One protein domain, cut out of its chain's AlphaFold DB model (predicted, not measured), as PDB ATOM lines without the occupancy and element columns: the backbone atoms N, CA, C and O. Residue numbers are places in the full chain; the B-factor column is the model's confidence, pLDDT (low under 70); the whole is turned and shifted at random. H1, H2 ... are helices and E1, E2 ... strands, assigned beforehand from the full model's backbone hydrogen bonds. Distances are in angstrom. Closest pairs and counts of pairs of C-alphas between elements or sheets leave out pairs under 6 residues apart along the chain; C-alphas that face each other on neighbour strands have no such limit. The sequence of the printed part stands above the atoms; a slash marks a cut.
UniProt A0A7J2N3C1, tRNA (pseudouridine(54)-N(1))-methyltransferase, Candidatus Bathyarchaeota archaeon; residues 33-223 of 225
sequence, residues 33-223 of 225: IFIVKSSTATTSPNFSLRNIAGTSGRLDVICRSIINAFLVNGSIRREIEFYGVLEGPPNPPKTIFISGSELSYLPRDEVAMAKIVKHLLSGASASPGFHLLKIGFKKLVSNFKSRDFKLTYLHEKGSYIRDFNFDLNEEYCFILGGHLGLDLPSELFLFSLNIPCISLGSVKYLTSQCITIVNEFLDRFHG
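This is residues 33 to 223 of the 225 residues of the protein "tRNA (pseudouridine(54)-N(1))-methyltransferase" of Candidatus Bathyarchaeota archaeon (UniProt A0A7J2N3C1). A strongly twisted sheet of seven strands runs through the middle, with H2, H3 and H6 over one face and H4 and H5 over the other, making three layers, helices on both faces of a sheet. H2 and H6 run side by side, and small H1 sits off the sheet at the first end of H2. The printed part has 191 residues, with six named helices and seven named strands, in the order E1 H1 H2 E2 E3 H3 E4 H4 E5 E6 H5 E7 H6. The sheet is mixed, in the order E4 E3 E2 E1 E6 E5 E7, and the class is mixed, helices and strands. The whole is compact, with a radius of gyration of the C-alphas of 15.7 A and spans of 43 by 37 by 32 A.

E1, residues 33 to 38, is parallel to E2, residues 80 to 86, with N 34 and O 81 2.9 A apart. H1, residues 52 to 55, touches H2, residues 59 to 70, only at the corner, the closest C-alphas, of Ala 53 and Asp 60, being 5.4 A apart. H2 lies over E2 and E1 at a height over the sheet of 9.1 A. E1, H1, H2 and E2 form a strand-helix-strand unit, two parallel neighbour strands with helices between, its crossover right-handed. E3, residues 94 to 99, makes an antiparallel hairpin with E2, N 84 and O 96 being 2.8 A apart. H3, residues 110 to 121, touches H2 about perpendicular at 76 degrees, closest at the C-alphas of Cys 63 and Glu 110, 5.8 A. E4, residues 130 to 133, is an edge strand antiparallel to E3, with N 97 and O 131 2.9 A apart. H4, residues 137 to 145, is on the opposite face from H2. E5, residues 150 to 160, bends by 124 degrees at residue 156; it is parallel to E6, residues 172 to 177, N 152 and O 173 being 2.9 A apart, and to E7, residues 197 to 199, N 155 and O 198 being 2.9 A apart. E6 is also parallel to E1, with N 35 and O 174 2.8 A apart. H5, residues 184 to 192, only just touches H4, with 3 pairs of C-alphas within 8 A, the closest those of Lys 138 and Ser 186, 7.1 A. E6, H5 and E7 form a split unit, with E5 between its strands, and a right-handed crossover. H6, residues 207 to 221, touches H2 at a shallow tilt of 11 degrees, the same way, closest at the C-alphas of Ser 65 and Ser 208, 4.4 A. In H2 to H6 every O i to N i+4 pair is within hydrogen-bond range; H1 is too short for one.

E1 begins at C-alpha 33 (147.227, 121.152, 113.231). E2 is 19.3 A long, H2 17.1 A and H6 21.2 A. H6 ends at C-alpha 221 (144.482, 133.785, 123.781).

The C-alphas of Pro 90 and Gly 223, the two farthest apart, are 45.0 A apart. The printed part has no cut. The links E1 to H1 and E5 to E6 are long. Mean pLDDT of the printed part is 95.4; residue 223 is under 70.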
ATOM      1  N   ILE A  33     147.524 122.279 114.106       98.50
ATOM      2  CA  ILE A  33     147.227 121.152 113.231       98.50
ATOM      3  C   ILE A  33     145.810 120.673 113.514       98.50
ATOM      4  O   ILE A  33     145.436 120.468 114.667       98.50
ATOM      5  N   PHE A  34     145.034 120.441 112.461       98.88
ATOM      6  CA  PHE A  34     143.723 119.808 112.558       98.88
ATOM      7  C   PHE A  34     143.741 118.457 111.848       98.88
ATOM      8  O   PHE A  34     143.988 118.387 110.647       98.88
ATOM      9  N   ILE A  35     143.436 117.384 112.576       98.88
ATOM     10  CA  ILE A  35     143.188 116.055 112.014       98.88
ATOM     11  C   ILE A  35     141.685 115.804 112.056       98.88
ATOM     12  O   ILE A  35     141.108 115.641 113.128       98.88
ATOM     13  N   VAL A  36     141.057 115.721 110.887       98.88
ATOM     14  CA  VAL A  36     139.645 115.368 110.751       98.88
ATOM     15  C   VAL A  36     139.530 113.991 110.121       98.88
ATOM     16  O   VAL A  36     139.866 113.802 108.952       98.88
ATOM     17  N   LYS A  37     139.018 113.024 110.880       98.75
ATOM     18  CA  LYS A  37     138.785 111.662 110.395       98.75
ATOM     19  C   LYS A  37     137.357 111.492 109.899       98.75
ATOM     20  O   LYS A  37     136.409 111.746 110.635       98.75
ATOM     21  N   SER A  38     137.185 110.964 108.692       98.44
ATOM     22  CA  SER A  38     135.888 110.524 108.178       98.44
ATOM     23  C   SER A  38     135.922 109.049 107.793       98.44
ATOM     24  O   SER A  38     136.609 108.657 106.849       98.44
ATOM     25  N   SER A  39     135.134 108.237 108.498       98.38
ATOM     26  CA  SER A  39     135.020 106.790 108.255       98.38
ATOM     27  C   SER A  39     134.270 106.439 106.965       98.38
ATOM     28  O   SER A  39     134.348 105.312 106.498       98.38
ATOM     29  N   THR A  40     133.538 107.390 106.379       98.44
ATOM     30  CA  THR A  40     132.693 107.149 105.199       98.44
ATOM     31  C   THR A  40     133.146 107.915 103.965       98.44
ATOM     32  O   THR A  40     132.741 107.551 102.863       98.44
ATOM     33  N   ALA A  41     133.944 108.977 104.123       98.44
ATOM     34  CA  ALA A  41     134.310 109.833 103.001       98.44
ATOM     35  C   ALA A  41     135.111 109.046 101.964       98.44
ATOM     36  O   ALA A  41     136.083 108.366 102.294       98.44
ATOM     37  N   THR A  42     134.672 109.140 100.712       98.56
ATOM     38  CA  THR A  42     135.210 108.334  99.625       98.56
ATOM     39  C   THR A  42     136.680 108.634  99.366       98.56
ATOM     40  O   THR A  42     137.146 109.768  99.453       98.56
ATOM     41  N   THR A  43     137.402 107.595  98.972       98.50
ATOM     42  CA  THR A  43     138.793 107.664  98.516       98.50
ATOM     43  C   THR A  43     138.922 107.677  96.990       98.50
ATOM     44  O   THR A  43     140.030 107.580  96.452       98.50
ATOM     45  N   SER A  44     137.805 107.808  96.270       97.81
ATOM     46  CA  SER A  44     137.736 107.880  94.808       97.81
ATOM     47  C   SER A  44     137.287 109.268  94.337       97.81
ATOM     48  O   SER A  44     136.463 109.896  94.996       97.81
ATOM     49  N   PRO A  45     137.754 109.751  93.170       97.75
ATOM     50  CA  PRO A  45     137.206 110.958  92.550       97.75
ATOM     51  C   PRO A  45     135.778 110.759  91.993       97.75
ATOM     52  O   PRO A  45     135.142 111.722  91.557       97.75
ATOM     53  N   ASN A  46     135.247 109.532  91.984       97.75
ATOM     54  CA  ASN A  46     133.967 109.188  91.358       97.75
ATOM     55  C   ASN A  46     132.757 109.551  92.235       97.75
ATOM     56  O   ASN A  46     132.010 108.685  92.675       97.75
ATOM     57  N   PHE A  47     132.553 110.848  92.463       98.12
ATOM     58  CA  PHE A  47     131.373 111.401  93.133       98.12
ATOM     59  C   PHE A  47     130.799 112.609  92.375       98.12
ATOM     60  O   PHE A  47     131.477 113.233  91.550       98.12
ATOM     61  N   SER A  48     129.537 112.949  92.642       97.81
ATOM     62  CA  SER A  48     128.826 114.061  92.007       97.81
ATOM     63  C   SER A  48     129.077 115.380  92.735       97.81
ATOM     64  O   SER A  48     128.806 115.502  93.925       97.81
ATOM     65  N   LEU A  49     129.498 116.413  92.000       97.75
ATOM     66  CA  LEU A  49     129.612 117.779  92.534       97.75
ATOM     67  C   LEU A  49     128.248 118.443  92.778       97.75
ATOM     68  O   LEU A  49     128.179 119.429  93.501       97.75
ATOM     69  N   ARG A  50     127.163 117.913  92.191       96.81
ATOM     70  CA  ARG A  50     125.788 118.380  92.441       96.81
ATOM     71  C   ARG A  50     125.175 117.753  93.697       96.81
ATOM     72  O   ARG A  50     124.185 118.258  94.204       96.81
ATOM     73  N   ASN A  51     125.748 116.650  94.180       96.75
ATOM     74  CA  ASN A  51     125.315 115.950  95.388       96.75
ATOM     75  C   ASN A  51     126.538 115.389  96.125       96.75
ATOM     76  O   ASN A  51     126.740 114.172  96.194       96.75
ATOM     77  N   ILE A  52     127.382 116.293  96.632       97.56
ATOM     78  CA  ILE A  52     128.635 115.925  97.300       97.56
ATOM     79  C   ILE A  52     128.300 115.049  98.504       97.56
ATOM     80  O   ILE A  52     128.727 113.899  98.549       97.56
ATOM     81  N   ALA A  53     127.462 115.531  99.424       96.75
ATOM     82  CA  ALA A  53     127.115 114.816 100.650       96.75
ATOM     83  C   ALA A  53     126.640 113.373 100.401       96.75
ATOM     84  O   ALA A  53     127.169 112.443 101.016       96.75
ATOM     85  N   GLY A  54     125.695 113.178  99.474       96.56
ATOM     86  CA  GLY A  54     125.075 111.878  99.226       96.56
ATOM     87  C   GLY A  54     125.932 110.896  98.427       96.56
ATOM     88  O   GLY A  54     125.796 109.694  98.617       96.56
ATOM     89  N   THR A  55     126.829 111.371  97.556       97.81
ATOM     90  CA  THR A  55     127.592 110.488  96.643       97.81
ATOM     91  C   THR A  55     129.064 110.313  97.012       97.81
ATOM     92  O   THR A  55     129.759 109.517  96.389       97.81
ATOM     93  N   SER A  56     129.553 111.042  98.016       98.00
ATOM     94  CA  SER A  56     130.959 111.005  98.445       98.00
ATOM     95  C   SER A  56     131.152 110.483  99.871       98.00
ATOM     96  O   SER A  56     132.254 110.577 100.406       98.00
ATOM     97  N   GLY A  57     130.094 109.981 100.517       97.81
ATOM     98  CA  GLY A  57     130.155 109.552 101.915       97.81
ATOM     99  C   GLY A  57     130.468 110.708 102.865       97.81
ATOM    100  O   GLY A  57     131.293 110.577 103.767       97.81
ATOM    101  N   ARG A  58     129.808 111.850 102.653       98.06
ATOM    102  CA  ARG A  58     129.957 113.074 103.449       98.06
ATOM    103  C   ARG A  58     131.306 113.803 103.347       98.06
ATOM    104  O   ARG A  58     131.767 114.419 104.313       98.06
ATOM    105  N   LEU A  59     131.941 113.789 102.172       98.25
ATOM    106  CA  LEU A  59     133.153 114.583 101.903       98.25
ATOM    107  C   LEU A  59     132.906 116.102 102.011       98.25
ATOM    108  O   LEU A  59     133.850 116.859 102.237       98.25
ATOM    109  N   ASP A  60     131.646 116.550 101.931       98.31
ATOM    110  CA  ASP A  60     131.220 117.929 102.204       98.31
ATOM    111  C   ASP A  60     131.697 118.423 103.578       98.31
ATOM    112  O   ASP A  60     132.116 119.569 103.736       98.31
ATOM    113  N   VAL A  61     131.706 117.534 104.574       98.38
ATOM    114  CA  VAL A  61     132.175 117.839 105.931       98.38
ATOM    115  C   VAL A  61     133.671 118.136 105.945       98.38
ATOM    116  O   VAL A  61     134.091 119.090 106.597       98.38
ATOM    117  N   ILE A  62     134.472 117.369 105.198       98.62
ATOM    118  CA  ILE A  62     135.913 117.617 105.053       98.62
ATOM    119  C   ILE A  62     136.142 118.942 104.323       98.62
ATOM    120  O   ILE A  62     136.914 119.765 104.802       98.62
ATOM    121  N   CYS A  63     135.415 119.197 103.232       98.38
ATOM    122  CA  CYS A  63     135.525 120.443 102.468       98.38
ATOM    123  C   CYS A  63     135.233 121.676 103.337       98.38
ATOM    124  O   CYS A  63     136.034 122.609 103.376       98.38
ATOM    125  N   ARG A  64     134.131 121.664 104.102       98.25
ATOM    126  CA  ARG A  64     133.813 122.749 105.045       98.25
ATOM    127  C   ARG A  64     134.835 122.869 106.170       98.25
ATOM    128  O   ARG A  64     135.119 123.983 106.598       98.25
ATOM    129  N   SER A  65     135.389 121.753 106.640       98.62
ATOM    130  CA  SER A  65     136.432 121.754 107.672       98.62
ATOM    131  C   SER A  65     137.718 122.414 107.172       98.62
ATOM    132  O   SER A  65     138.270 123.244 107.882       98.62
ATOM    133  N   ILE A  66     138.139 122.139 105.931       98.38
ATOM    134  CA  ILE A  66     139.282 122.808 105.288       98.38
ATOM    135  C   ILE A  66     139.035 124.319 105.204       98.38
ATOM    136  O   ILE A  66     139.870 125.110 105.634       98.38
ATOM    137  N   ILE A  67     137.872 124.726 104.685       97.94
ATOM    138  CA  ILE A  67     137.516 126.146 104.529       97.94
ATOM    139  C   ILE A  67     137.590 126.879 105.877       97.94
ATOM    140  O   ILE A  67     138.221 127.929 105.965       97.94
ATOM    141  N   ASN A  68     136.995 126.306 106.929       97.62
ATOM    142  CA  ASN A  68     136.953 126.919 108.263       97.62
ATOM    143  C   ASN A  68     138.279 126.823 109.028       97.62
ATOM    144  O   ASN A  68     138.510 127.617 109.938       97.62
ATOM    145  N   ALA A  69     139.152 125.877 108.669       97.94
ATOM    146  CA  ALA A  69     140.506 125.830 109.199       97.94
ATOM    147  C   ALA A  69     141.311 127.030 108.704       97.94
ATOM    148  O   ALA A  69     141.879 127.743 109.518       97.94
ATOM    149  N   PHE A  70     141.322 127.288 107.396       97.44
ATOM    150  CA  PHE A  70     142.268 128.235 106.803       97.44
ATOM    151  C   PHE A  70     141.750 129.662 106.630       97.44
ATOM    152  O   PHE A  70     142.549 130.591 106.727       97.44
ATOM    153  N   LEU A  71     140.467 129.870 106.315       94.75
ATOM    154  CA  LEU A  71     139.982 131.199 105.933       94.75
ATOM    155  C   LEU A  71     139.514 132.017 107.136       94.75
ATOM    156  O   LEU A  71     138.616 131.615 107.872       94.75
ATOM    157  N   VAL A  72     140.068 133.223 107.268       89.12
ATOM    158  CA  VAL A  72     139.625 134.251 108.218       89.12
ATOM    159  C   VAL A  72     139.586 135.606 107.519       89.12
ATOM    160  O   VAL A  72     140.574 136.030 106.930       89.12
ATOM    161  N   ASN A  73     138.425 136.267 107.523       84.62
ATOM    162  CA  ASN A  73     138.206 137.577 106.887       84.62
ATOM    163  C   ASN A  73     138.802 137.716 105.464       84.62
ATOM    164  O   ASN A  73     139.350 138.744 105.080       84.62
ATOM    165  N   GLY A  74     138.750 136.645 104.676       77.06
ATOM    166  CA  GLY A  74     139.276 136.646 103.317       77.06
ATOM    167  C   GLY A  74     140.743 136.235 103.157       77.06
ATOM    168  O   GLY A  74     141.110 135.877 102.037       77.06
ATOM    169  N   SER A  75     141.513 136.206 104.246       89.50
ATOM    170  CA  SER A  75     142.925 135.810 104.324       89.50
ATOM    171  C   SER A  75     143.105 134.324 104.656       89.50
ATOM    172  O   SER A  75     142.203 133.685 105.198       89.50
ATOM    173  N   ILE A  76     144.286 133.779 104.339       94.88
ATOM    174  CA  ILE A  76     144.684 132.392 104.631       94.88
ATOM    175  C   ILE A  76     145.590 132.374 105.866       94.88
ATOM    176  O   ILE A  76     146.630 133.032 105.872       94.88
ATOM    177  N   ARG A  77     145.223 131.579 106.872       94.88
ATOM    178  CA  ARG A  77     146.059 131.260 108.039       94.88
ATOM    179  C   ARG A  77     147.260 130.421 107.616       94.88
ATOM    180  O   ARG A  77     147.105 129.294 107.143       94.88
ATOM    181  N   ARG A  78     148.457 130.996 107.732       94.69
ATOM    182  CA  ARG A  78     149.716 130.404 107.246       94.69
ATOM    183  C   ARG A  78     150.299 129.380 108.212       94.69
ATOM    184  O   ARG A  78     151.025 128.489 107.791       94.69
ATOM    185  N   GLU A  79     149.935 129.495 109.478       94.25
ATOM    186  CA  GLU A  79     150.368 128.676 110.605       94.25
ATOM    187  C   GLU A  79     149.612 127.348 110.744       94.25
ATOM    188  O   GLU A  79     149.921 126.545 111.627       94.25
ATOM    189  N   ILE A  80     148.601 127.122 109.899       97.31
ATOM    190  CA  ILE A  80     147.735 125.947 109.974       97.31
ATOM    191  C   ILE A  80     148.217 124.832 109.056       97.31
ATOM    192  O   ILE A  80     148.584 125.045 107.902       97.31
ATOM    193  N   GLU A  81     148.116 123.611 109.563       98.56
ATOM    194  CA  GLU A  81     148.159 122.389 108.771       98.56
ATOM    195  C   GLU A  81     146.848 121.619 108.961       98.56
ATOM    196  O   GLU A  81     146.296 121.538 110.061       98.56
ATOM    197  N   PHE A  82     146.332 121.037 107.882       98.88
ATOM    198  CA  PHE A  82     145.084 120.277 107.914       98.88
ATOM    199  C   PHE A  82     145.281 118.883 107.332       98.88
ATOM    200  O   PHE A  82     145.836 118.727 106.247       98.88
ATOM    201  N   TYR A  83     144.750 117.878 108.022       98.88
ATOM    202  CA  TYR A  83     144.758 116.482 107.612       98.88
ATOM    203  C   TYR A  83     143.331 115.933 107.590       98.88
ATOM    204  O   TYR A  83     142.746 115.630 108.628       98.88
ATOM    205  N   GLY A  84     142.768 115.770 106.395       98.81
ATOM    206  CA  GLY A  84     141.498 115.081 106.180       98.81
ATOM    207  C   GLY A  84     141.733 113.596 105.929       98.81
ATOM    208  O   GLY A  84     142.065 113.219 104.806       98.81
ATOM    209  N   VAL A  85     141.565 112.755 106.950       98.88
ATOM    210  CA  VAL A  85     141.745 111.299 106.852       98.88
ATOM    211  C   VAL A  85     140.458 110.656 106.343       98.88
ATOM    212  O   VAL A  85     139.422 110.703 107.006       98.88
ATOM    213  N   LEU A  86     140.523 110.054 105.161       98.81
ATOM    214  CA  LEU A  86     139.413 109.432 104.450       98.81
ATOM    215  C   LEU A  86     139.549 107.909 104.523       98.81
ATOM    216  O   LEU A  86     140.499 107.327 103.988       98.81
ATOM    217  N   GLU A  87     138.586 107.261 105.170       98.50
ATOM    218  CA  GLU A  87     138.558 105.801 105.335       98.50
ATOM    219  C   GLU A  87     137.336 105.146 104.678       98.50
ATOM    220  O   GLU A  87     137.092 103.956 104.858       98.50
ATOM    221  N   GLY A  88     136.601 105.896 103.852       98.19
ATOM    222  CA  GLY A  88     135.528 105.349 103.036       98.19
ATOM    223  C   GLY A  88     136.018 104.601 101.786       98.19
ATOM    224  O   GLY A  88     137.164 104.757 101.339       98.19
ATOM    225  N   PRO A  89     135.128 103.810 101.160       97.56
ATOM    226  CA  PRO A  89     135.431 103.056  99.948       97.56
ATOM    227  C   PRO A  89     135.798 103.974  98.762       97.56
ATOM    228  O   PRO A  89     135.479 105.171  98.764       97.56
ATOM    229  N   PRO A  90     136.432 103.441  97.704       97.75
ATOM    230  CA  PRO A  90     136.785 102.032  97.494       97.75
ATOM    231  C   PRO A  90     138.193 101.639  97.967       97.75
ATOM    232  O   PRO A  90     138.435 100.462  98.190       97.75
ATOM    233  N   ASN A  91     139.113 102.593  98.131       97.12
ATOM    234  CA  ASN A  91     140.533 102.328  98.381       97.12
ATOM    235  C   ASN A  91     141.063 103.066  99.632       97.12
ATOM    236  O   ASN A  91     141.984 103.882  99.506       97.12
ATOM    237  N   PRO A  92     140.482 102.849 100.829       97.38
ATOM    238  CA  PRO A  92     140.990 103.440 102.060       97.38
ATOM    239  C   PRO A  92     142.315 102.803 102.524       97.38
ATOM    240  O   PRO A  92     142.573 101.637 102.222       97.38
ATOM    241  N   PRO A  93     143.153 103.530 103.290       98.06
ATOM    242  CA  PRO A  93     143.009 104.937 103.660       98.06
ATOM    243  C   PRO A  93     143.657 105.890 102.640       98.06
ATOM    244  O   PRO A  93     144.675 105.573 102.016       98.06
ATOM    245  N   LYS A  94     143.124 107.111 102.547       98.50
ATOM    246  CA  LYS A  94     143.810 108.266 101.947       98.50
ATOM    247  C   LYS A  94     143.716 109.459 102.888       98.50
ATOM    248  O   LYS A  94     142.679 109.661 103.501       98.50
ATOM    249  N   THR A  95     144.758 110.274 102.964       98.75
ATOM    250  CA  THR A  95     144.748 111.514 103.747       98.75
ATOM    251  C   THR A  95     145.031 112.699 102.841       98.75
ATOM    252  O   THR A  95     146.046 112.726 102.149       98.75
ATOM    253  N   ILE A  96     144.132 113.679 102.854       98.50
ATOM    254  CA  ILE A  96     144.354 114.989 102.244       98.50
ATOM    255  C   ILE A  96     145.161 115.810 103.241       98.50
ATOM    256  O   ILE A  96     144.661 116.091 104.327       98.50
ATOM    257  N   PHE A  97     146.386 116.177 102.885       98.62
ATOM    258  CA  PHE A  97     147.214 117.089 103.665       98.62
ATOM    259  C   PHE A  97     147.227 118.462 102.997       98.62
ATOM    260  O   PHE A  97     147.403 118.556 101.783       98.62
ATOM    261  N   ILE A  98     147.013 119.513 103.786       98.50
ATOM    262  CA  ILE A  98     147.083 120.895 103.326       98.50
ATOM    263  C   ILE A  98     148.014 121.693 104.233       98.50
ATOM    264  O   ILE A  98     147.835 121.690 105.453       98.50
ATOM    265  N   SER A  99     148.975 122.383 103.623       97.88
ATOM    266  CA  SER A  99     149.975 123.222 104.288       97.88
ATOM    267  C   SER A  99     149.655 124.702 104.072       97.88
ATOM    268  O   SER A  99     149.719 125.202 102.946       97.88
ATOM    269  N   GLY A 100     149.301 125.420 105.141       97.06
ATOM    270  CA  GLY A 100     148.909 126.829 105.076       97.06
ATOM    271  C   GLY A 100     150.002 127.748 104.536       97.06
ATOM    272  O   GLY A 100     149.700 128.712 103.829       97.06
ATOM    273  N   SER A 101     151.268 127.437 104.803       96.38
ATOM    274  CA  SER A 101     152.427 128.198 104.326       96.38
ATOM    275  C   SER A 101     152.625 128.106 102.807       96.38
ATOM    276  O   SER A 101     153.167 129.029 102.207       96.38
ATOM    277  N   GLU A 102     152.127 127.044 102.171       96.50
ATOM    278  CA  GLU A 102     152.282 126.777 100.735       96.50
ATOM    279  C   GLU A 102     151.073 127.216  99.893       96.50
ATOM    280  O   GLU A 102     151.163 127.307  98.666       96.50
ATOM    281  N   LEU A 103     149.925 127.484 100.525       95.44
ATOM    282  CA  LEU A 103     148.683 127.800  99.819       95.44
ATOM    283  C   LEU A 103     148.777 129.114  99.025       95.44
ATOM    284  O   LEU A 103     148.875 130.202  99.589       95.44
ATOM    285  N   SER A 104     148.635 129.070  97.707       88.94
ATOM    286  CA  SER A 104     148.456 130.300  96.917       88.94
ATOM    287  C   SER A 104     147.000 130.775  96.901       88.94
ATOM    288  O   SER A 104     146.732 131.971  96.800       88.94
ATOM    289  N   TYR A 105     146.054 129.841  97.020       91.44
ATOM    290  CA  TYR A 105     144.623 130.086  96.900       91.44
ATOM    291  C   TYR A 105     143.818 129.030  97.663       91.44
ATOM    292  O   TYR A 105     144.179 127.854  97.684       91.44
ATOM    293  N   LEU A 106     142.685 129.444  98.236       94.19
ATOM    294  CA  LEU A 106     141.687 128.549  98.812       94.19
ATOM    295  C   LEU A 106     140.277 129.059  98.459       94.19
ATOM    296  O   LEU A 106     139.976 130.223  98.743       94.19
ATOM    297  N   PRO A 107     139.396 128.239  97.857       94.00
ATOM    298  CA  PRO A 107     138.031 128.665  97.577       94.00
ATOM    299  C   PRO A 107     137.218 128.828  98.866       94.00
ATOM    300  O   PRO A 107     137.458 128.141  99.858       94.00
ATOM    301  N   ARG A 108     136.223 129.723  98.829       92.62
ATOM    302  CA  ARG A 108     135.297 129.960  99.955       92.62
ATOM    303  C   ARG A 108     134.059 129.067  99.904       92.62
ATOM    304  O   ARG A 108     133.369 128.925 100.908       92.62
ATOM    305  N   ASP A 109     133.762 128.498  98.739       93.12
ATOM    306  CA  ASP A 109     132.596 127.659  98.520       93.12
ATOM    307  C   ASP A 109     132.954 126.167  98.535       93.12
ATOM    308  O   ASP A 109     134.009 125.721  98.074       93.12
ATOM    309  N   GLU A 110     132.033 125.378  99.076       93.75
ATOM    310  CA  GLU A 110     132.211 123.941  99.258       93.75
ATOM    311  C   GLU A 110     132.336 123.190  97.926       93.75
ATOM    312  O   GLU A 110     133.093 122.227  97.830       93.75
ATOM    313  N   VAL A 111     131.634 123.640  96.881       97.12
ATOM    314  CA  VAL A 111     131.630 122.974  95.573       97.12
ATOM    315  C   VAL A 111     132.979 123.136  94.873       97.12
ATOM    316  O   VAL A 111     133.496 122.168  94.313       97.12
ATOM    317  N   ALA A 112     133.584 124.322  94.912       97.06
ATOM    318  CA  ALA A 112     134.923 124.556  94.393       97.06
ATOM    319  C   ALA A 112     135.985 123.836  95.227       97.06
ATOM    320  O   ALA A 112     136.894 123.243  94.646       97.06
ATOM    321  N   MET A 113     135.845 123.787  96.556       97.56
ATOM    322  CA  MET A 113     136.721 122.957  97.387       97.56
ATOM    323  C   MET A 113     136.617 121.475  96.997       97.56
ATOM    324  O   MET A 113     137.628 120.811  96.773       97.56
ATOM    325  N   ALA A 114     135.400 120.964  96.802       97.94
ATOM    326  CA  ALA A 114     135.174 119.591  96.364       97.94
ATOM    327  C   ALA A 114     135.732 119.315  94.958       97.94
ATOM    328  O   ALA A 114     136.187 118.201  94.705       97.94
ATOM    329  N   LYS A 115     135.757 120.304  94.051       97.38
ATOM    330  CA  LYS A 115     136.449 120.191  92.753       97.38
ATOM    331  C   LYS A 115     137.955 119.988  92.933       97.38
ATOM    332  O   LYS A 115     138.505 119.093  92.295       97.38
ATOM    333  N   ILE A 116     138.598 120.765  93.810       97.00
ATOM    334  CA  ILE A 116     140.032 120.617  94.118       97.00
ATOM    335  C   ILE A 116     140.299 119.236  94.717       97.00
ATOM    336  O   ILE A 116     141.160 118.506  94.232       97.00
ATOM    337  N   VAL A 117     139.506 118.827  95.712       97.56
ATOM    338  CA  VAL A 117     139.639 117.505  96.339       97.56
ATOM    339  C   VAL A 117     139.411 116.377  95.329       97.56
ATOM    340  O   VAL A 117     140.148 115.394  95.329       97.56
ATOM    341  N   LYS A 118     138.432 116.511  94.429       97.75
ATOM    342  CA  LYS A 118     138.182 115.537  93.359       97.75
ATOM    343  C   LYS A 118     139.390 115.389  92.436       97.75
ATOM    344  O   LYS A 118     139.773 114.263  92.131       97.75
ATOM    345  N   HIS A 119     139.992 116.504  92.022       96.81
ATOM    346  CA  HIS A 119     141.199 116.515  91.190       96.81
ATOM    347  C   HIS A 119     142.400 115.884  91.911       96.81
ATOM    348  O   HIS A 119     143.125 115.069  91.340       96.81
ATOM    349  N   LEU A 120     142.556 116.182  93.203       96.94
ATOM    350  CA  LEU A 120     143.583 115.576  94.044       96.94
ATOM    351  C   LEU A 120     143.392 114.051  94.145       96.94
ATOM    352  O   LEU A 120     144.335 113.285  93.957       96.94
ATOM    353  N   LEU A 121     142.161 113.583  94.377       97.62
ATOM    354  CA  LEU A 121     141.840 112.156  94.488       97.62
ATOM    355  C   LEU A 121     142.017 111.376  93.179       97.62
ATOM    356  O   LEU A 121     142.223 110.159  93.250       97.62
ATOM    357  N   SER A 122     141.962 112.039  92.016       96.38
ATOM    358  CA  SER A 122     142.277 111.417  90.722       96.38
ATOM    359  C   SER A 122     143.777 111.226  90.478       96.38
ATOM    360  O   SER A 122     144.137 110.628  89.471       96.38
ATOM    361  N   GLY A 123     144.644 111.699  91.381       91.62
ATOM    362  CA  GLY A 123     146.100 111.595  91.241       91.62
ATOM    363  C   GLY A 123     146.700 112.610  90.267       91.62
ATOM    364  O   GLY A 123     147.839 112.442  89.840       91.62
ATOM    365  N   ALA A 124     145.939 113.643  89.899       88.31
ATOM    366  CA  ALA A 124     146.439 114.728  89.071       88.31
ATOM    367  C   ALA A 124     147.298 115.700  89.899       88.31
ATOM    368  O   ALA A 124     147.279 115.662  91.133       88.31
ATOM    369  N   SER A 125     148.057 116.564  89.217       83.56
ATOM    370  CA  SER A 125     148.922 117.555  89.860       83.56
ATOM    371  C   SER A 125     148.138 118.407  90.853       83.56
ATOM    372  O   SER A 125     147.148 119.054  90.510       83.56
ATOM    373  N   ALA A 126     148.586 118.401  92.102       82.44
ATOM    374  CA  ALA A 126     147.932 119.149  93.155       82.44
ATOM    375  C   ALA A 126     148.239 120.649  93.041       82.44
ATOM    376  O   ALA A 126     149.336 121.049  92.644       82.44
ATOM    377  N   SER A 127     147.267 121.489  93.404       87.62
ATOM    378  CA  SER A 127     147.522 122.918  93.610       87.62
ATOM    379  C   SER A 127     148.554 123.112  94.733       87.62
ATOM    380  O   SER A 127     148.588 122.288  95.650       87.62
ATOM    381  N   PRO A 128     149.369 124.185  94.711       92.38
ATOM    382  CA  PRO A 128     150.338 124.458  95.772       92.38
ATOM    383  C   PRO A 128     149.717 124.361  97.170       92.38
ATOM    384  O   PRO A 128     148.644 124.915  97.418       92.38
ATOM    385  N   GLY A 129     150.378 123.613  98.053       95.62
ATOM    386  CA  GLY A 129     149.923 123.349  99.415       95.62
ATOM    387  C   GLY A 129     148.919 122.214  99.573       95.62
ATOM    388  O   GLY A 129     148.604 121.897 100.711       95.62
ATOM    389  N   PHE A 130     148.435 121.577  98.501       97.44
ATOM    390  CA  PHE A 130     147.593 120.379  98.579       97.44
ATOM    391  C   PHE A 130     148.410 119.122  98.304       97.44
ATOM    392  O   PHE A 130     149.130 119.036  97.315       97.44
ATOM    393  N   HIS A 131     148.237 118.104  99.139       97.44
ATOM    394  CA  HIS A 131     148.989 116.860  99.057       97.44
ATOM    395  C   HIS A 131     148.074 115.670  99.324       97.44
ATOM    396  O   HIS A 131     147.178 115.730 100.169       97.44
ATOM    397  N   LEU A 132     148.309 114.559  98.622       97.69
ATOM    398  CA  LEU A 132     147.604 113.304  98.866       97.69
ATOM    399  C   LEU A 132     148.564 112.272  99.445       97.69
ATOM    400  O   LEU A 132     149.528 111.868  98.802       97.69
ATOM    401  N   LEU A 133     148.265 111.813 100.654       97.75
ATOM    402  CA  LEU A 133     149.069 110.846 101.388       97.75
ATOM    403  C   LEU A 133     148.338 109.504 101.475       97.75
ATOM    404  O   LEU A 133     147.120 109.449 101.653       97.75
ATOM    405  N   LYS A 134     149.088 108.399 101.434       97.38
ATOM    406  CA  LYS A 134     148.570 107.046 101.697       97.38
ATOM    407  C   LYS A 134     148.841 106.643 103.150       97.38
ATOM    408  O   LYS A 134     149.615 105.732 103.427       97.38
ATOM    409  N   ILE A 135     148.235 107.374 104.083       98.31
ATOM    410  CA  ILE A 135     148.358 107.159 105.532       98.31
ATOM    411  C   ILE A 135     146.967 107.154 106.173       98.31
ATOM    412  O   ILE A 135     146.106 107.938 105.778       98.31
ATOM    413  N   GLY A 136     146.744 106.243 107.123       98.38
ATOM    414  CA  GLY A 136     145.501 106.135 107.895       98.38
ATOM    415  C   GLY A 136     145.580 106.825 109.256       98.38
ATOM    416  O   GLY A 136     146.657 107.238 109.694       98.38
ATOM    417  N   PHE A 137     144.442 106.901 109.949       98.81
ATOM    418  CA  PHE A 137     144.289 107.719 111.155       98.81
ATOM    419  C   PHE A 137     145.286 107.363 112.265       98.81
ATOM    420  O   PHE A 137     146.037 108.220 112.726       98.81
ATOM    421  N   LYS A 138     145.344 106.082 112.655       98.56
ATOM    422  CA  LYS A 138     146.190 105.631 113.773       98.56
ATOM    423  C   LYS A 138     147.669 105.924 113.529       98.56
ATOM    424  O   LYS A 138     148.349 106.448 114.402       98.56
ATOM    425  N   LYS A 139     148.153 105.652 112.311       98.62
ATOM    426  CA  LYS A 139     149.552 105.899 111.941       98.62
ATOM    427  C   LYS A 139     149.876 107.394 111.918       98.62
ATOM    428  O   LYS A 139     150.942 107.774 112.390       98.62
ATOM    429  N   LEU A 140     148.965 108.230 111.413       98.69
ATOM    430  CA  LEU A 140     149.130 109.684 111.416       98.69
ATOM    431  C   LEU A 140     149.242 110.227 112.848       98.69
ATOM    432  O   LEU A 140     150.195 110.934 113.163       98.69
ATOM    433  N   VAL A 141     148.321 109.830 113.725       98.69
ATOM    434  CA  VAL A 141     148.323 110.204 115.147       98.69
ATOM    435  C   VAL A 141     149.606 109.742 115.847       98.69
ATOM    436  O   VAL A 141     150.236 110.538 116.541       98.69
ATOM    437  N   SER A 142     150.052 108.500 115.627       98.31
ATOM    438  CA  SER A 142     151.322 108.006 116.183       98.31
ATOM    439  C   SER A 142     152.526 108.833 115.729       98.31
ATOM    440  O   SER A 142     153.402 109.107 116.544       98.31
ATOM    441  N   ASN A 143     152.568 109.251 114.460       98.12
ATOM    442  CA  ASN A 143     153.666 110.064 113.936       98.12
ATOM    443  C   ASN A 143     153.721 111.453 114.598       98.12
ATOM    444  O   ASN A 143     154.809 111.949 114.890       98.12
ATOM    445  N   PHE A 144     152.567 112.081 114.854       97.56
ATOM    446  CA  PHE A 144     152.525 113.340 115.603       97.56
ATOM    447  C   PHE A 144     152.923 113.139 117.064       97.56
ATOM    448  O   PHE A 144     153.725 113.907 117.589       97.56
ATOM    449  N   LYS A 145     152.446 112.064 117.700       96.00
ATOM    450  CA  LYS A 145     152.808 111.739 119.084       96.00
ATOM    451  C   LYS A 145     154.315 111.520 119.252       96.00
ATOM    452  O   LYS A 145     154.878 111.987 120.231       96.00
ATOM    453  N   SER A 146     154.982 110.866 118.294       96.38
ATOM    454  CA  SER A 146     156.439 110.647 118.336       96.38
ATOM    455  C   SER A 146     157.277 111.908 118.118       96.38
ATOM    456  O   SER A 146     158.481 111.876 118.338       96.38
ATOM    457  N   ARG A 147     156.662 112.999 117.651       93.88
ATOM    458  CA  ARG A 147     157.312 114.297 117.416       93.88
ATOM    459  C   ARG A 147     156.982 115.329 118.502       93.88
ATOM    460  O   ARG A 147     157.198 116.509 118.281       93.88
ATOM    461  N   ASP A 148     156.441 114.868 119.628       89.44
ATOM    462  CA  ASP A 148     156.103 115.669 120.812       89.44
ATOM    463  C   ASP A 148     155.071 116.793 120.594       89.44
ATOM    464  O   ASP A 148     154.989 117.749 121.359       89.44
ATOM    465  N   PHE A 149     154.202 116.656 119.584       94.25
ATOM    466  CA  PHE A 149     153.044 117.544 119.451       94.25
ATOM    467  C   PHE A 149     152.071 117.350 120.623       94.25
ATOM    468  O   PHE A 149     151.830 116.226 121.085       94.25
ATOM    469  N   LYS A 150     151.404 118.428 121.047       95.81
ATOM    470  CA  LYS A 150     150.311 118.363 122.026       95.81
ATOM    471  C   LYS A 150     149.018 117.942 121.339       95.81
ATOM    472  O   LYS A 150     148.217 118.757 120.875       95.81
ATOM    473  N   LEU A 151     148.829 116.630 121.244       97.75
ATOM    474  CA  LEU A 151     147.608 116.042 120.703       97.75
ATOM    475  C   LEU A 151     146.447 116.251 121.671       97.75
ATOM    476  O   LEU A 151     146.575 115.990 122.862       97.75
ATOM    477  N   THR A 152     145.302 116.656 121.134       97.69
ATOM    478  CA  THR A 152     144.070 116.879 121.889       97.69
ATOM    479  C   THR A 152     142.884 116.357 121.093       97.69
ATOM    480  O   THR A 152     142.723 116.708 119.926       97.69
ATOM    481  N   TYR A 153     142.024 115.551 121.711       98.19
ATOM    482  CA  TYR A 153     140.774 115.098 121.107       98.19
ATOM    483  C   TYR A 153     139.620 116.036 121.476       98.19
ATOM    484  O   TYR A 153     139.361 116.261 122.654       98.19
ATOM    485  N   LEU A 154     138.914 116.587 120.485       97.81
ATOM    486  CA  LEU A 154     137.707 117.370 120.744       97.81
ATOM    487  C   LEU A 154     136.498 116.448 120.909       97.81
ATOM    488  O   LEU A 154     136.093 115.779 119.958       97.81
ATOM    489  N   HIS A 155     135.919 116.438 122.107       95.31
ATOM    490  CA  HIS A 155     134.818 115.552 122.477       95.31
ATOM    491  C   HIS A 155     133.929 116.210 123.543       95.31
ATOM    492  O   HIS A 155     134.440 116.849 124.464       95.31
ATOM    493  N   GLU A 156     132.602 116.045 123.475       92.62
ATOM    494  CA  GLU A 156     131.670 116.811 124.327       92.62
ATOM    495  C   GLU A 156     131.837 116.506 125.824       92.62
ATOM    496  O   GLU A 156     131.552 117.354 126.667       92.62
ATOM    497  N   LYS A 157     132.335 115.307 126.152       91.75
ATOM    498  CA  LYS A 157     132.630 114.867 127.529       91.75
ATOM    499  C   LYS A 157     134.044 115.223 128.020       91.75
ATOM    500  O   LYS A 157     134.449 114.734 129.069       91.75
ATOM    501  N   GLY A 158     134.819 115.979 127.242       93.88
ATOM    502  CA  GLY A 158     136.144 116.451 127.648       93.88
ATOM    503  C   GLY A 158     136.090 117.595 128.663       93.88
ATOM    504  O   GLY A 158     135.030 118.172 128.908       93.88
ATOM    505  N   SER A 159     137.248 117.960 129.214       94.56
ATOM    506  CA  SER A 159     137.385 119.159 130.049       94.56
ATOM    507  C   SER A 159     137.086 120.406 129.225       94.56
ATOM    508  O   SER A 159     137.435 120.461 128.045       94.56
ATOM    509  N   TYR A 160     136.439 121.412 129.805       96.00
ATOM    510  CA  TYR A 160     136.084 122.604 129.043       96.00
ATOM    511  C   TYR A 160     137.341 123.332 128.547       96.00
ATOM    512  O   TYR A 160     138.308 123.484 129.288       96.00
ATOM    513  N   ILE A 161     137.336 123.790 127.290       94.56
ATOM    514  CA  ILE A 161     138.514 124.393 126.638       94.56
ATOM    515  C   ILE A 161     139.112 125.566 127.420       94.56
ATOM    516  O   ILE A 161     140.321 125.763 127.386       94.56
ATOM    517  N   ARG A 162     138.287 126.317 128.159       92.19
ATOM    518  CA  ARG A 162     138.752 127.447 128.978       92.19
ATOM    519  C   ARG A 162     139.575 127.026 130.191       92.19
ATOM    520  O   ARG A 162     140.359 127.828 130.678       92.19
ATOM    521  N   ASP A 163     139.398 125.790 130.643       92.81
ATOM    522  CA  ASP A 163     140.109 125.230 131.791       92.81
ATOM    523  C   ASP A 163     141.378 124.486 131.347       92.81
ATOM    524  O   ASP A 163     142.145 123.989 132.172       92.81
ATOM    525  N   PHE A 164     141.606 124.379 130.034       89.88
ATOM    526  CA  PHE A 164     142.788 123.741 129.486       89.88
ATOM    527  C   PHE A 164     143.959 124.728 129.439       89.88
ATOM    528  O   PHE A 164     143.858 125.811 128.865       89.88
ATOM    529  N   ASN A 165     145.090 124.336 130.027       87.31
ATOM    530  CA  ASN A 165     146.280 125.177 130.087       87.31
ATOM    531  C   ASN A 165     147.065 125.100 128.767       87.31
ATOM    532  O   ASN A 165     147.889 124.204 128.575       87.31
ATOM    533  N   PHE A 166     146.773 126.015 127.842       88.94
ATOM    534  CA  PHE A 166     147.523 126.147 126.595       88.94
ATOM    535  C   PHE A 166     148.861 126.862 126.829       88.94
ATOM    536  O   PHE A 166     148.896 127.938 127.420       88.94
ATOM    537  N   ASP A 167     149.951 126.285 126.323       87.88
ATOM    538  CA  ASP A 167     151.282 126.892 126.298       87.88
ATOM    539  C   ASP A 167     151.562 127.451 124.900       87.88
ATOM    540  O   ASP A 167     151.523 126.733 123.902       87.88
ATOM    541  N   LEU A 168     151.860 128.746 124.824       81.38
ATOM    542  CA  LEU A 168     152.131 129.452 123.571       81.38
ATOM    543  C   LEU A 168     153.395 128.964 122.846       81.38
ATOM    544  O   LEU A 168     153.575 129.256 121.665       81.38
ATOM    545  N   ASN A 169     154.274 128.238 123.539       84.00
ATOM    546  CA  ASN A 169     155.520 127.725 122.976       84.00
ATOM    547  C   ASN A 169     155.370 126.346 122.320       84.00
ATOM    548  O   ASN A 169     156.295 125.896 121.641       84.00
ATOM    549  N   GLU A 170     154.225 125.693 122.512       89.12
ATOM    550  CA  GLU A 170     153.970 124.323 122.074       89.12
ATOM    551  C   GLU A 170     153.260 124.268 120.712       89.12
ATOM    552  O   GLU A 170     152.659 125.234 120.252       89.12
ATOM    553  N   GLU A 171     153.302 123.120 120.038       92.00
ATOM    554  CA  GLU A 171     152.560 122.906 118.789       92.00
ATOM    555  C   GLU A 171     151.375 121.968 119.035       92.00
ATOM    556  O   GLU A 171     151.537 120.835 119.501       92.00
ATOM    557  N   TYR A 172     150.164 122.422 118.704       95.56
ATOM    558  CA  TYR A 172     148.936 121.694 119.027       95.56
ATOM    559  C   TYR A 172     148.370 120.946 117.829       95.56
ATOM    560  O   TYR A 172     148.285 121.472 116.719       95.56
ATOM    561  N   CYS A 173     147.911 119.722 118.086       98.06
ATOM    562  CA  CYS A 173     147.224 118.884 117.115       98.06
ATOM    563  C   CYS A 173     145.825 118.529 117.622       98.06
ATOM    564  O   CYS A 173     145.657 117.658 118.477       98.06
ATOM    565  N   PHE A 174     144.810 119.180 117.062       98.56
ATOM    566  CA  PHE A 174     143.408 118.967 117.391       98.56
ATOM    567  C   PHE A 174     142.819 117.853 116.529       98.56
ATOM    568  O   PHE A 174     142.853 117.905 115.300       98.56
ATOM    569  N   ILE A 175     142.265 116.840 117.182       98.81
ATOM    570  CA  ILE A 175     141.682 115.658 116.557       98.81
ATOM    571  C   ILE A 175     140.162 115.775 116.612       98.81
ATOM    572  O   ILE A 175     139.592 116.034 117.671       98.81
ATOM    573  N   LEU A 176     139.509 115.561 115.472       98.56
ATOM    574  CA  LEU A 176     138.063 115.636 115.320       98.56
ATOM    575  C   LEU A 176     137.537 114.468 114.480       98.56
ATOM    576  O   LEU A 176     138.184 113.998 113.539       98.56
ATOM    577  N   GLY A 177     136.312 114.047 114.780       97.75
ATOM    578  CA  GLY A 177     135.533 113.183 113.900       97.75
ATOM    579  C   GLY A 177     134.786 113.969 112.820       97.75
ATOM    580  O   GLY A 177     134.531 115.169 112.947       97.75
ATOM    581  N   GLY A 178     134.417 113.274 111.746       95.75
ATOM    582  CA  GLY A 178     133.466 113.750 110.748       95.75
ATOM    583  C   GLY A 178     132.030 113.714 111.283       95.75
ATOM    584  O   GLY A 178     131.790 113.732 112.483       95.75
ATOM    585  N   HIS A 179     131.044 113.608 110.390       95.81
ATOM    586  CA  HIS A 179     129.626 113.678 110.781       95.81
ATOM    587  C   HIS A 179     129.121 112.573 111.731       95.81
ATOM    588  O   HIS A 179     128.069 112.759 112.332       95.81
ATOM    589  N   LEU A 180     129.823 111.441 111.846       95.56
ATOM    590  CA  LEU A 180     129.485 110.356 112.781       95.56
ATOM    591  C   LEU A 180     130.334 110.388 114.060       95.56
ATOM    592  O   LEU A 180     130.154 109.531 114.917       95.56
ATOM    593  N   GLY A 181     131.266 111.339 114.184       95.88
ATOM    594  CA  GLY A 181     132.331 111.274 115.181       95.88
ATOM    595  C   GLY A 181     133.455 110.312 114.778       95.88
ATOM    596  O   GLY A 181     133.565 109.904 113.615       95.88
ATOM    597  N   LEU A 182     134.330 109.998 115.734       97.50
ATOM    598  CA  LEU A 182     135.294 108.909 115.594       97.50
ATOM    599  C   LEU A 182     134.590 107.568 115.840       97.50
ATOM    600  O   LEU A 182     133.685 107.471 116.659       97.50
ATOM    601  N   ASP A 183     135.006 106.521 115.133       97.62
ATOM    602  CA  ASP A 183     134.593 105.157 115.463       97.62
ATOM    603  C   ASP A 183     135.268 104.675 116.752       97.62
ATOM    604  O   ASP A 183     136.378 105.094 117.094       97.62
ATOM    605  N   LEU A 184     134.622 103.720 117.419       97.88
ATOM    606  CA  LEU A 184     135.092 103.149 118.679       97.88
ATOM    607  C   LEU A 184     136.555 102.642 118.622       97.88
ATOM    608  O   LEU A 184     137.325 102.985 119.520       97.88
ATOM    609  N   PRO A 185     137.011 101.897 117.589       98.38
ATOM    610  CA  PRO A 185     138.423 101.514 117.466       98.38
ATOM    611  C   PRO A 185     139.415 102.680 117.417       98.38
ATOM    612  O   PRO A 185     140.581 102.499 117.786       98.38
ATOM    613  N   SER A 186     138.993 103.836 116.908       98.50
ATOM    614  CA  SER A 186     139.797 105.055 116.855       98.50
ATOM    615  C   SER A 186     139.811 105.772 118.201       98.50
ATOM    616  O   SER A 186     140.889 106.146 118.653       98.50
ATOM    617  N   GLU A 187     138.670 105.886 118.884       98.19
ATOM    618  CA  GLU A 187     138.599 106.471 120.232       98.19
ATOM    619  C   GLU A 187     139.399 105.663 121.259       98.19
ATOM    620  O   GLU A 187     140.238 106.222 121.964       98.19
ATOM    621  N   LEU A 188     139.229 104.335 121.283       98.44
ATOM    622  CA  LEU A 188     139.996 103.447 122.165       98.44
ATOM    623  C   LEU A 188     141.505 103.576 121.936       98.44
ATOM    624  O   LEU A 188     142.292 103.523 122.880       98.44
ATOM    625  N   PHE A 189     141.916 103.781 120.684       98.69
ATOM    626  CA  PHE A 189     143.312 104.033 120.358       98.69
ATOM    627  C   PHE A 189     143.801 105.371 120.933       98.69
ATOM    628  O   PHE A 189     144.873 105.399 121.534       98.69
ATOM    629  N   LEU A 190     143.025 106.457 120.831       98.56
ATOM    630  CA  LEU A 190     143.403 107.736 121.449       98.56
ATOM    631  C   LEU A 190     143.520 107.626 122.975       98.56
ATOM    632  O   LEU A 190     144.485 108.133 123.551       98.56
ATOM    633  N   PHE A 191     142.593 106.911 123.622       97.62
ATOM    634  CA  PHE A 191     142.642 106.665 125.066       97.62
ATOM    635  C   PHE A 191     143.868 105.844 125.470       97.62
ATOM    636  O   PHE A 191     144.533 106.193 126.440       97.62
ATOM    637  N   SER A 192     144.243 104.825 124.687       98.12
ATOM    638  CA  SER A 192     145.460 104.038 124.944       98.12
ATOM    639  C   SER A 192     146.756 104.861 124.886       98.12
ATOM    640  O   SER A 192     147.763 104.472 125.471       98.12
ATOM    641  N   LEU A 193     146.730 106.013 124.206       97.75
ATOM    642  CA  LEU A 193     147.850 106.953 124.105       97.75
ATOM    643  C   LEU A 193     147.803 108.082 125.147       97.75
ATOM    644  O   LEU A 193     148.636 108.991 125.087       97.75
ATOM    645  N   ASN A 194     146.842 108.043 126.078       97.00
ATOM    646  CA  ASN A 194     146.582 109.094 127.064       97.00
ATOM    647  C   ASN A 194     146.410 110.483 126.419       97.00
ATOM    648  O   ASN A 194     146.934 111.481 126.914       97.00
ATOM    649  N   ILE A 195     145.722 110.552 125.273       97.56
ATOM    650  CA  ILE A 195     145.435 111.832 124.614       97.56
ATOM    651  C   ILE A 195     144.305 112.544 125.380       97.56
ATOM    652  O   ILE A 195     143.229 111.960 125.538       97.56
ATOM    653  N   PRO A 196     144.512 113.789 125.853       95.88
ATOM    654  CA  PRO A 196     143.498 114.533 126.589       95.88
ATOM    655  C   PRO A 196     142.285 114.861 125.714       95.88
ATOM    656  O   PRO A 196     142.409 115.110 124.512       95.88
ATOM    657  N   CYS A 197     141.111 114.897 126.345       95.94
ATOM    658  CA  CYS A 197     139.861 115.302 125.712       95.94
ATOM    659  C   CYS A 197     139.477 116.721 126.136       95.94
ATOM    660  O   CYS A 197     139.411 117.004 127.333       95.94
ATOM    661  N   ILE A 198     139.154 117.575 125.167       96.62
ATOM    662  CA  ILE A 198     138.646 118.931 125.391       96.62
ATOM    663  C   ILE A 198     137.225 119.058 124.841       96.62
ATOM    664  O   ILE A 198     136.939 118.633 123.723       96.62
ATOM    665  N   SER A 199     136.350 119.698 125.610       97.06
ATOM    666  CA  SER A 199     135.000 120.080 125.211       97.06
ATOM    667  C   SER A 199     134.924 121.567 124.861       97.06
ATOM    668  O   SER A 199     135.524 122.418 125.520       97.06
ATOM    669  N   LEU A 200     134.137 121.894 123.833       96.62
ATOM    670  CA  LEU A 200     133.846 123.272 123.418       96.62
ATOM    671  C   LEU A 200     132.532 123.808 124.012       96.62
ATOM    672  O   LEU A 200     132.134 124.938 123.731       96.62
ATOM    673  N   GLY A 201     131.841 123.008 124.826       90.94
ATOM    674  CA  GLY A 201     130.575 123.371 125.455       90.94
ATOM    675  C   GLY A 201     129.614 122.189 125.565       90.94
ATOM    676  O   GLY A 201     129.961 121.048 125.283       90.94
ATOM    677  N   SER A 202     128.381 122.475 125.977       80.69
ATOM    678  CA  SER A 202     127.363 121.463 126.292       80.69
ATOM    679  C   SER A 202     126.578 120.938 125.087       80.69
ATOM    680  O   SER A 202     125.786 120.007 125.238       80.69
ATOM    681  N   VAL A 203     126.762 121.521 123.899       87.62
ATOM    682  CA  VAL A 203     126.044 121.131 122.680       87.62
ATOM    683  C   VAL A 203     126.973 120.464 121.674       87.62
ATOM    684  O   VAL A 203     128.181 120.698 121.654       87.62
ATOM    685  N   LYS A 204     126.381 119.646 120.803       89.94
ATOM    686  CA  LYS A 204     127.088 119.036 119.679       89.94
ATOM    687  C   LYS A 204     127.226 120.046 118.549       89.94
ATOM    688  O   LYS A 204     126.223 120.559 118.056       89.94
ATOM    689  N   TYR A 205     128.455 120.288 118.116       94.88
ATOM    690  CA  TYR A 205     128.758 121.174 116.995       94.88
ATOM    691  C   TYR A 205     129.131 120.375 115.748       94.88
ATOM    692  O   TYR A 205     129.601 119.239 115.821       94.88
ATOM    693  N   LEU A 206     128.963 120.991 114.580       97.06
ATOM    694  CA  LEU A 206     129.563 120.479 113.354       97.06
ATOM    695  C   LEU A 206     131.091 120.553 113.459       97.06
ATOM    696  O   LEU A 206     131.630 121.519 113.993       97.06
ATOM    697  N   THR A 207     131.801 119.601 112.851       98.06
ATOM    698  CA  THR A 207     133.276 119.578 112.812       98.06
ATOM    699  C   THR A 207     133.882 120.922 112.393       98.06
ATOM    700  O   THR A 207     134.834 121.397 113.005       98.06
ATOM    701  N   SER A 208     133.299 121.575 111.383       98.00
ATOM    702  CA  SER A 208     133.752 122.886 110.917       98.00
ATOM    703  C   SER A 208     133.555 123.988 111.960       98.00
ATOM    704  O   SER A 208     134.419 124.842 112.090       98.00
ATOM    705  N   GLN A 209     132.461 123.948 112.727       97.69
ATOM    706  CA  GLN A 209     132.218 124.893 113.821       97.69
ATOM    707  C   GLN A 209     133.210 124.672 114.964       97.69
ATOM    708  O   GLN A 209     133.716 125.648 115.508       97.69
ATOM    709  N   CYS A 210     133.545 123.418 115.291       98.25
ATOM    710  CA  CYS A 210     134.582 123.124 116.281       98.25
ATOM    711  C   CYS A 210     135.919 123.769 115.901       98.25
ATOM    712  O   CYS A 210     136.555 124.402 116.736       98.25
ATOM    713  N   ILE A 211     136.319 123.650 114.630       98.38
ATOM    714  CA  ILE A 211     137.541 124.274 114.105       98.38
ATOM    715  C   ILE A 211     137.477 125.799 114.234       98.38
ATOM    716  O   ILE A 211     138.425 126.405 114.731       98.38
ATOM    717  N   THR A 212     136.359 126.420 113.843       97.19
ATOM    718  CA  THR A 212     136.159 127.869 113.991       97.19
ATOM    719  C   THR A 212     136.292 128.310 115.447       97.19
ATOM    720  O   THR A 212     137.011 129.265 115.719       97.19
ATOM    721  N   ILE A 213     135.644 127.606 116.380       96.81
ATOM    722  CA  ILE A 213     135.669 127.927 117.814       96.81
ATOM    723  C   ILE A 213     137.081 127.773 118.387       96.81
ATOM    724  O   ILE A 213     137.523 128.637 119.134       96.81
ATOM    725  N   VAL A 214     137.806 126.708 118.032       96.81
ATOM    726  CA  VAL A 214     139.196 126.516 118.481       96.81
ATOM    727  C   VAL A 214     140.094 127.634 117.966       96.81
ATOM    728  O   VAL A 214     140.855 128.207 118.740       96.81
ATOM    729  N   ASN A 215     139.995 127.973 116.678       95.44
ATOM    730  CA  ASN A 215     140.776 129.067 116.109       95.44
ATOM    731  C   ASN A 215     140.471 130.397 116.800       95.44
ATOM    732  O   ASN A 215     141.394 131.104 117.182       95.44
ATOM    733  N   GLU A 216     139.193 130.709 116.996       94.44
ATOM    734  CA  GLU A 216     138.752 131.937 117.655       94.44
ATOM    735  C   GLU A 216     139.241 132.024 119.107       94.44
ATOM    736  O   GLU A 216     139.783 133.052 119.517       94.44
ATOM    737  N   PHE A 217     139.140 130.922 119.854       94.00
ATOM    738  CA  PHE A 217     139.631 130.838 121.224       94.00
ATOM    739  C   PHE A 217     141.144 131.091 121.299       94.00
ATOM    740  O   PHE A 217     141.596 131.908 122.102       94.00
ATOM    741  N   LEU A 218     141.926 130.431 120.439       92.12
ATOM    742  CA  LEU A 218     143.384 130.578 120.408       92.12
ATOM    743  C   LEU A 218     143.830 131.949 119.882       92.12
ATOM    744  O   LEU A 218     144.854 132.464 120.322       92.12
ATOM    745  N   ASP A 219     143.073 132.567 118.974       90.06
ATOM    746  CA  ASP A 219     143.337 133.936 118.521       90.06
ATOM    747  C   ASP A 219     143.193 134.932 119.675       90.06
ATOM    748  O   ASP A 219     144.104 135.725 119.922       90.06
ATOM    749  N   ARG A 220     142.101 134.839 120.447       87.81
ATOM    750  CA  ARG A 220     141.924 135.669 121.648       87.81
ATOM    751  C   ARG A 220     143.020 135.422 122.675       87.81
ATOM    752  O   ARG A 220     143.501 136.374 123.285       87.81
ATOM    753  N   PHE A 221     143.417 134.163 122.854       80.56
ATOM    754  CA  PHE A 221     144.482 133.785 123.781       80.56
ATOM    755  C   PHE A 221     145.837 134.402 123.394       80.56
ATOM    756  O   PHE A 221     146.604 134.801 124.262       80.56
ATOM    757  N   HIS A 222     146.100 134.571 122.096       72.88
ATOM    758  CA  HIS A 222     147.292 135.248 121.572       72.88
ATOM    759  C   HIS A 222     147.206 136.777 121.554       72.88
ATOM    760  O   HIS A 222     148.147 137.441 121.119       72.88
ATOM    761  N   GLY A 223     146.075 137.356 121.957       64.50
ATOM    762  CA  GLY A 223     145.849 138.792 121.834       64.50
ATOM    763  C   GLY A 223     145.646 139.269 120.393       64.50
ATOM    764  O   GLY A 223     145.774 140.467 120.145       64.50
TER     765      GLY A 223